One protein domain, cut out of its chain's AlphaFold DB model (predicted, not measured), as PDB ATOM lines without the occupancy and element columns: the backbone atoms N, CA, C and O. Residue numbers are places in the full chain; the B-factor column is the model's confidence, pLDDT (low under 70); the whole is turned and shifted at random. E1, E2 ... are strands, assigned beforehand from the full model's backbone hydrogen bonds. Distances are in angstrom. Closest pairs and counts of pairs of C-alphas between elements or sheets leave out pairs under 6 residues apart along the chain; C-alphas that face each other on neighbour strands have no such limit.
ATOM      1  N   ALA A 344      17.114 -10.409   8.901       86.06
ATOM      2  CA  ALA A 344      16.959  -8.957   8.918       86.06
ATOM      3  C   ALA A 344      16.919  -8.388   7.492       86.06
ATOM      4  O   ALA A 344      17.759  -8.714   6.653       86.06
ATOM      5  N   TRP A 345      15.947  -7.518   7.225       89.56
ATOM      6  CA  TRP A 345      15.828  -6.800   5.954       89.56
ATOM      7  C   TRP A 345      16.658  -5.517   5.956       89.56
ATOM      8  O   TRP A 345      17.136  -5.086   4.904       89.56
ATOM      9  N   CYS A 346      16.852  -4.914   7.131       92.06
ATOM     10  CA  CYS A 346      17.805  -3.833   7.332       92.06
ATOM     11  C   CYS A 346      19.239  -4.373   7.264       92.06
ATOM     12  O   CYS A 346      19.655  -5.224   8.047       92.06
ATOM     13  N   SER A 347      20.016  -3.861   6.314       93.75
ATOM     14  CA  SER A 347      21.426  -4.207   6.145       93.75
ATOM     15  C   SER A 347      22.178  -3.069   5.465       93.75
ATOM     16  O   SER A 347      21.566  -2.194   4.850       93.75
ATOM     17  N   LYS A 348      23.513  -3.117   5.518       94.00
ATOM     18  CA  LYS A 348      24.401  -2.190   4.795       94.00
ATOM     19  C   LYS A 348      24.122  -2.134   3.285       94.00
ATOM     20  O   LYS A 348      24.337  -1.096   2.671       94.00
ATOM     21  N   ASP A 349      23.612  -3.228   2.717       92.69
ATOM     22  CA  ASP A 349      23.321  -3.369   1.287       92.69
ATOM     23  C   ASP A 349      21.864  -2.979   0.951       92.69
ATOM     24  O   ASP A 349      21.536  -2.739  -0.207       92.69
ATOM     25  N   HIS A 350      20.991  -2.851   1.961       91.50
ATOM     26  CA  HIS A 350      19.566  -2.524   1.815       91.50
ATOM     27  C   HIS A 350      19.138  -1.412   2.785       91.50
ATOM     28  O   HIS A 350      18.243  -1.578   3.616       91.50
ATOM     29  N   LEU A 351      19.770  -0.239   2.670       91.19
ATOM     30  CA  LEU A 351      19.574   0.894   3.589       91.19
ATOM     31  C   LEU A 351      18.124   1.394   3.683       91.19
ATOM     32  O   LEU A 351      17.740   1.966   4.702       91.19
ATOM     33  N   ILE A 352      17.316   1.207   2.633       88.25
ATOM     34  CA  ILE A 352      15.906   1.632   2.598       88.25
ATOM     35  C   ILE A 352      15.083   0.988   3.724       88.25
ATOM     36  O   ILE A 352      14.194   1.638   4.264       88.25
ATOM     37  N   ASN A 353      15.454  -0.229   4.130       89.94
ATOM     38  CA  ASN A 353      14.802  -1.016   5.176       89.94
ATOM     39  C   ASN A 353      15.261  -0.641   6.593       89.94
ATOM     40  O   ASN A 353      14.803  -1.243   7.560       89.94
ATOM     41  N   CYS A 354      16.197   0.302   6.727       91.75
ATOM     42  CA  CYS A 354      16.765   0.723   8.002       91.75
ATOM     43  C   CYS A 354      16.207   2.077   8.458       91.75
ATOM     44  O   CYS A 354      15.962   2.948   7.606       91.75
ATOM     45  N   PRO A 355      16.101   2.304   9.785       90.56
ATOM     46  CA  PRO A 355      15.757   3.612  10.326       90.56
ATOM     47  C   PRO A 355      16.688   4.693   9.775       90.56
ATOM     48  O   PRO A 355      17.873   4.421   9.590       90.56
ATOM     49  N   PRO A 356      16.214   5.924   9.530       91.25
ATOM     50  CA  PRO A 356      17.045   7.005   9.003       91.25
ATOM     51  C   PRO A 356      18.310   7.285   9.835       91.25
ATOM     52  O   PRO A 356      19.353   7.644   9.278       91.25
ATOM     53  N   TRP A 357      18.228   7.091  11.154       92.12
ATOM     54  CA  TRP A 357      19.346   7.188  12.086       92.12
ATOM     55  C   TRP A 357      19.124   6.306  13.324       92.12
ATOM     56  O   TRP A 357      17.997   5.949  13.657       92.12
ATOM     57  N   HIS A 358      20.217   5.989  14.011       92.00
ATOM     58  CA  HIS A 358      20.259   5.405  15.348       92.00
ATOM     59  C   HIS A 358      20.680   6.492  16.341       92.00
ATOM     60  O   HIS A 358      21.532   7.320  16.010       92.00
ATOM     61  N   ILE A 359      20.090   6.505  17.534       89.69
ATOM     62  CA  ILE A 359      20.504   7.377  18.638       89.69
ATOM     63  C   ILE A 359      21.108   6.479  19.711       89.69
ATOM     64  O   ILE A 359      20.450   5.555  20.189       89.69
ATOM     65  N   THR A 360      22.370   6.722  20.041       89.31
ATOM     66  CA  THR A 360      23.078   5.984  21.090       89.31
ATOM     67  C   THR A 360      22.616   6.427  22.487       89.31
ATOM     68  O   THR A 360      21.945   7.450  22.624       89.31
ATOM     69  N   PRO A 361      22.988   5.702  23.561       85.00
ATOM     70  CA  PRO A 361      22.653   6.105  24.930       85.00
ATOM     71  C   PRO A 361      23.176   7.489  25.357       85.00
ATOM     72  O   PRO A 361      22.636   8.061  26.296       85.00
ATOM     73  N   ASP A 362      24.213   8.009  24.692       88.88
ATOM     74  CA  ASP A 362      24.799   9.349  24.859       88.88
ATOM     75  C   ASP A 362      24.254  10.383  23.849       88.88
ATOM     76  O   ASP A 362      24.916  11.373  23.550       88.88
ATOM     77  N   ASP A 363      23.067  10.134  23.286       85.88
ATOM     78  CA  ASP A 363      22.351  11.000  22.334       85.88
ATOM     79  C   ASP A 363      23.110  11.307  21.027       85.88
ATOM     80  O   ASP A 363      22.771  12.223  20.266       85.88
ATOM     81  N   LYS A 364      24.107  10.486  20.680       93.00
ATOM     82  CA  LYS A 364      24.807  10.601  19.400       93.00
ATOM     83  C   LYS A 364      23.948  10.028  18.278       93.00
ATOM     84  O   LYS A 364      23.635   8.839  18.235       93.00
ATOM     85  N   LYS A 365      23.637  10.878  17.299       94.25
ATOM     86  CA  LYS A 365      22.946  10.492  16.065       94.25
ATOM     87  C   LYS A 365      23.915   9.852  15.066       94.25
ATOM     88  O   LYS A 365      24.891  10.478  14.657       94.25
ATOM     89  N   ILE A 366      23.617   8.630  14.635       96.38
ATOM     90  CA  ILE A 366      24.361   7.880  13.615       96.38
ATOM     91  C   ILE A 366      23.431   7.630  12.430       96.38
ATOM     92  O   ILE A 366      22.424   6.941  12.566       96.38
ATOM     93  N   TYR A 367      23.741   8.185  11.262       95.81
ATOM     94  CA  TYR A 367      22.909   8.025  10.066       95.81
ATOM     95  C   TYR A 367      23.069   6.637   9.442       95.81
ATOM     96  O   TYR A 367      24.158   6.068   9.451       95.81
ATOM     97  N   ARG A 368      22.009   6.110   8.818       95.25
ATOM     98  CA  ARG A 368      22.032   4.778   8.174       95.25
ATOM     99  C   ARG A 368      23.020   4.609   7.026       95.25
ATOM    100  O   ARG A 368      23.269   3.485   6.617       95.25
ATOM    101  N   ASN A 369      23.544   5.700   6.472       95.75
ATOM    102  CA  ASN A 369      24.588   5.664   5.447       95.75
ATOM    103  C   ASN A 369      26.008   5.597   6.038       95.75
ATOM    104  O   ASN A 369      26.950   5.325   5.295       95.75
ATOM    105  N   ASP A 370      26.173   5.789   7.351       96.00
ATOM    106  CA  ASP A 370      27.417   5.503   8.064       96.00
ATOM    107  C   ASP A 370      27.533   3.989   8.287       96.00
ATOM    108  O   ASP A 370      27.316   3.465   9.380       96.00
ATOM    109  N   THR A 371      27.866   3.275   7.211       92.12
ATOM    110  CA  THR A 371      27.944   1.805   7.187       92.12
ATOM    111  C   THR A 371      28.969   1.225   8.161       92.12
ATOM    112  O   THR A 371      28.933   0.028   8.441       92.12
ATOM    113  N   LYS A 372      29.877   2.058   8.688       93.69
ATOM    114  CA  LYS A 372      30.895   1.658   9.659       93.69
ATOM    115  C   LYS A 372      30.358   1.641  11.088       93.69
ATOM    116  O   LYS A 372      30.772   0.783  11.861       93.69
ATOM    117  N   ASN A 373      29.488   2.586  11.443       95.19
ATOM    118  CA  ASN A 373      29.049   2.782  12.828       95.19
ATOM    119  C   ASN A 373      27.558   2.494  13.053       95.19
ATOM    120  O   ASN A 373      27.142   2.344  14.200       95.19
ATOM    121  N   PHE A 374      26.740   2.431  11.998       96.62
ATOM    122  CA  PHE A 374      25.312   2.161  12.141       96.62
ATOM    123  C   PHE A 374      25.063   0.706  12.584       96.62
ATOM    124  O   PHE A 374      25.558  -0.226  11.939       96.62
ATOM    125  N   PRO A 375      24.275   0.463  13.648       95.06
ATOM    126  CA  PRO A 375      24.070  -0.879  14.182       95.06
ATOM    127  C   PRO A 375      22.979  -1.629  13.404       95.06
ATOM    128  O   PRO A 375      21.880  -1.840  13.906       95.06
ATOM    129  N   TYR A 376      23.271  -2.063  12.172       92.25
ATOM    130  CA  TYR A 376      22.294  -2.780  11.332       92.25
ATOM    131  C   TYR A 376      21.670  -3.995  12.030       92.25
ATOM    132  O   TYR A 376      20.471  -4.211  11.918       92.25
ATOM    133  N   GLY A 377      22.459  -4.743  12.808       88.12
ATOM    134  CA  GLY A 377      21.981  -5.920  13.542       88.12
ATOM    135  C   GLY A 377      20.967  -5.621  14.653       88.12
ATOM    136  O   GLY A 377      20.362  -6.553  15.168       88.12
ATOM    137  N   ALA A 378      20.763  -4.351  15.019       87.50
ATOM    138  CA  ALA A 378      19.743  -3.953  15.988       87.50
ATOM    139  C   ALA A 378      18.338  -3.827  15.374       87.50
ATOM    140  O   ALA A 378      17.369  -3.658  16.112       87.50
ATOM    141  N   TYR A 379      18.209  -3.887  14.043       88.06
ATOM    142  CA  TYR A 379      16.956  -3.620  13.344       88.06
ATOM    143  C   TYR A 379      16.605  -4.756  12.386       88.06
ATOM    144  O   TYR A 379      17.386  -5.107  11.508       88.06
ATOM    145  N   HIS A 380      15.392  -5.294  12.509       86.00
ATOM    146  CA  HIS A 380      14.846  -6.208  11.505       86.00
ATOM    147  C   HIS A 380      14.416  -5.435  10.250       86.00
ATOM    148  O   HIS A 380      14.897  -5.707   9.150       86.00
ATOM    149  N   TYR A 381      13.545  -4.441  10.431       86.12
ATOM    150  CA  TYR A 381      12.988  -3.578   9.395       86.12
ATOM    151  C   TYR A 381      12.518  -2.267  10.035       86.12
ATOM    152  O   TYR A 381      12.154  -2.244  11.211       86.12
ATOM    153  N   TYR A 382      12.533  -1.179   9.275       84.31
ATOM    154  CA  TYR A 382      11.940   0.094   9.657       84.31
ATOM    155  C   TYR A 382      10.820   0.444   8.695       84.31
ATOM    156  O   TYR A 382      11.059   0.601   7.497       84.31
ATOM    157  N   CYS A 383       9.629   0.630   9.255       74.44
ATOM    158  CA  CYS A 383       8.505   1.180   8.531       74.44
ATOM    159  C   CYS A 383       8.375   2.675   8.814       74.44
ATOM    160  O   CYS A 383       8.232   3.087   9.967       74.44
ATOM    161  N   ALA A 384       8.431   3.498   7.769       66.81
ATOM    162  CA  ALA A 384       8.111   4.912   7.903       66.81
ATOM    163  C   ALA A 384       6.584   5.090   7.938       66.81
ATOM    164  O   ALA A 384       5.878   4.378   7.223       66.81
ATOM    165  N   PRO A 385       6.053   6.078   8.679       59.06
ATOM    166  CA  PRO A 385       4.645   6.433   8.570       59.06
ATOM    167  C   PRO A 385       4.312   6.776   7.111       59.06
ATOM    168  O   PRO A 385       4.988   7.620   6.515       59.06
ATOM    169  N   GLY A 386       3.253   6.179   6.552       51.84
ATOM    170  CA  GLY A 386       2.841   6.329   5.141       51.84
ATOM    171  C   GLY A 386       2.519   7.759   4.671       51.84
ATOM    172  O   GLY A 386       2.219   7.982   3.504       51.84
ATOM    173  N   ASN A 387       2.619   8.748   5.560       51.00
ATOM    174  CA  ASN A 387       2.434  10.170   5.274       51.00
ATOM    175  C   ASN A 387       3.732  10.893   4.894       51.00
ATOM    176  O   ASN A 387       3.703  12.069   4.527       51.00
ATOM    177  N   GLY A 388       4.889  10.239   5.018       42.53
ATOM    178  CA  GLY A 388       6.133  10.802   4.523       42.53
ATOM    179  C   GLY A 388       6.119  10.779   3.000       42.53
ATOM    180  O   GLY A 388       6.272   9.716   2.412       42.53
ATOM    181  N   SER A 389       6.054  11.941   2.349       36.34
ATOM    182  CA  SER A 389       6.176  12.126   0.887       36.34
ATOM    183  C   SER A 389       7.502  11.621   0.274       36.34
ATOM    184  O   SER A 389       7.833  11.933  -0.867       36.34
ATOM    185  N   ARG A 390       8.291  10.846   1.029       36.72
ATOM    186  CA  ARG A 390       9.608  10.308   0.679       36.72
ATOM    187  C   ARG A 390       9.791   8.819   0.981       36.72
ATOM    188  O   ARG A 390      10.873   8.312   0.691       36.72
ATOM    189  N   TYR A 391       8.804   8.120   1.544       36.91
ATOM    190  CA  TYR A 391       8.955   6.706   1.888       36.91
ATOM    191  C   TYR A 391       7.742   5.900   1.412       36.91
ATOM    192  O   TYR A 391       6.617   6.327   1.662       36.91
ATOM    193  N   PRO A 392       7.940   4.772   0.704       32.78
ATOM    194  CA  PRO A 392       6.837   3.876   0.392       32.78
ATOM    195  C   PRO A 392       6.204   3.377   1.695       32.78
ATOM    196  O   PRO A 392       6.915   3.059   2.650       32.78
ATOM    197  N   SER A 393       4.873   3.342   1.721       41.75
ATOM    198  CA  SER A 393       4.094   2.720   2.785       41.75
ATOM    199  C   SER A 393       4.437   1.236   2.879       41.75
ATOM    200  O   SER A 393       4.423   0.528   1.867       41.75
ATOM    201  N   CYS A 394       4.718   0.792   4.093       50.66
ATOM    202  CA  CYS A 394       4.445  -0.565   4.537       50.66
ATOM    203  C   CYS A 394       3.021  -0.570   5.119       50.66
ATOM    204  O   CYS A 394       2.388  -1.633   5.006       50.66
TER     205      CYS A 394
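This is residues 344 to 394 of the 394 residues of the protein "Uncharacterized protein isoform 2" of Theobroma cacao (UniProt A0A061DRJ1). The model has little regular structure: it is mostly loop, with one very short two-stranded hairpin, E1 and E2. The turn of this hairpin lies at one end of the whole and the last residues, near Ser 393, at the other. The printed part has 51 residues with no named helix and two named strands, E1 then E2, in one antiparallel sheet; the class is all strand, with only 6 residues in named elements. It is compact, with a radius of gyration of the C-alphas of 11.1 A and spans of 29 by 22 by 15 A.

Residues 344 to 356 hold no named element. E1, residues 357 to 359, begins at C-alpha 357 (19.346, 7.188, 12.086) and is 6.7 A long. E2, residues 365 to 367, is 6.5 A long and ends at C-alpha 367 (22.909, 8.025, 10.066). Residues 368 to 394 hold no named element.

E1 and E2 form a hairpin over a tight link of 5 residues, antiparallel at 157 degrees. C-alphas 357 and 367 face each other at 4.2 A. N 358 and O 366 are within hydrogen-bond range at 2.8 A.

The C-alphas farthest apart, of Asp 362 and Ser 393, are 31.0 A apart. The printed part has no cut. Residues 384 to 394 have pLDDT under 70.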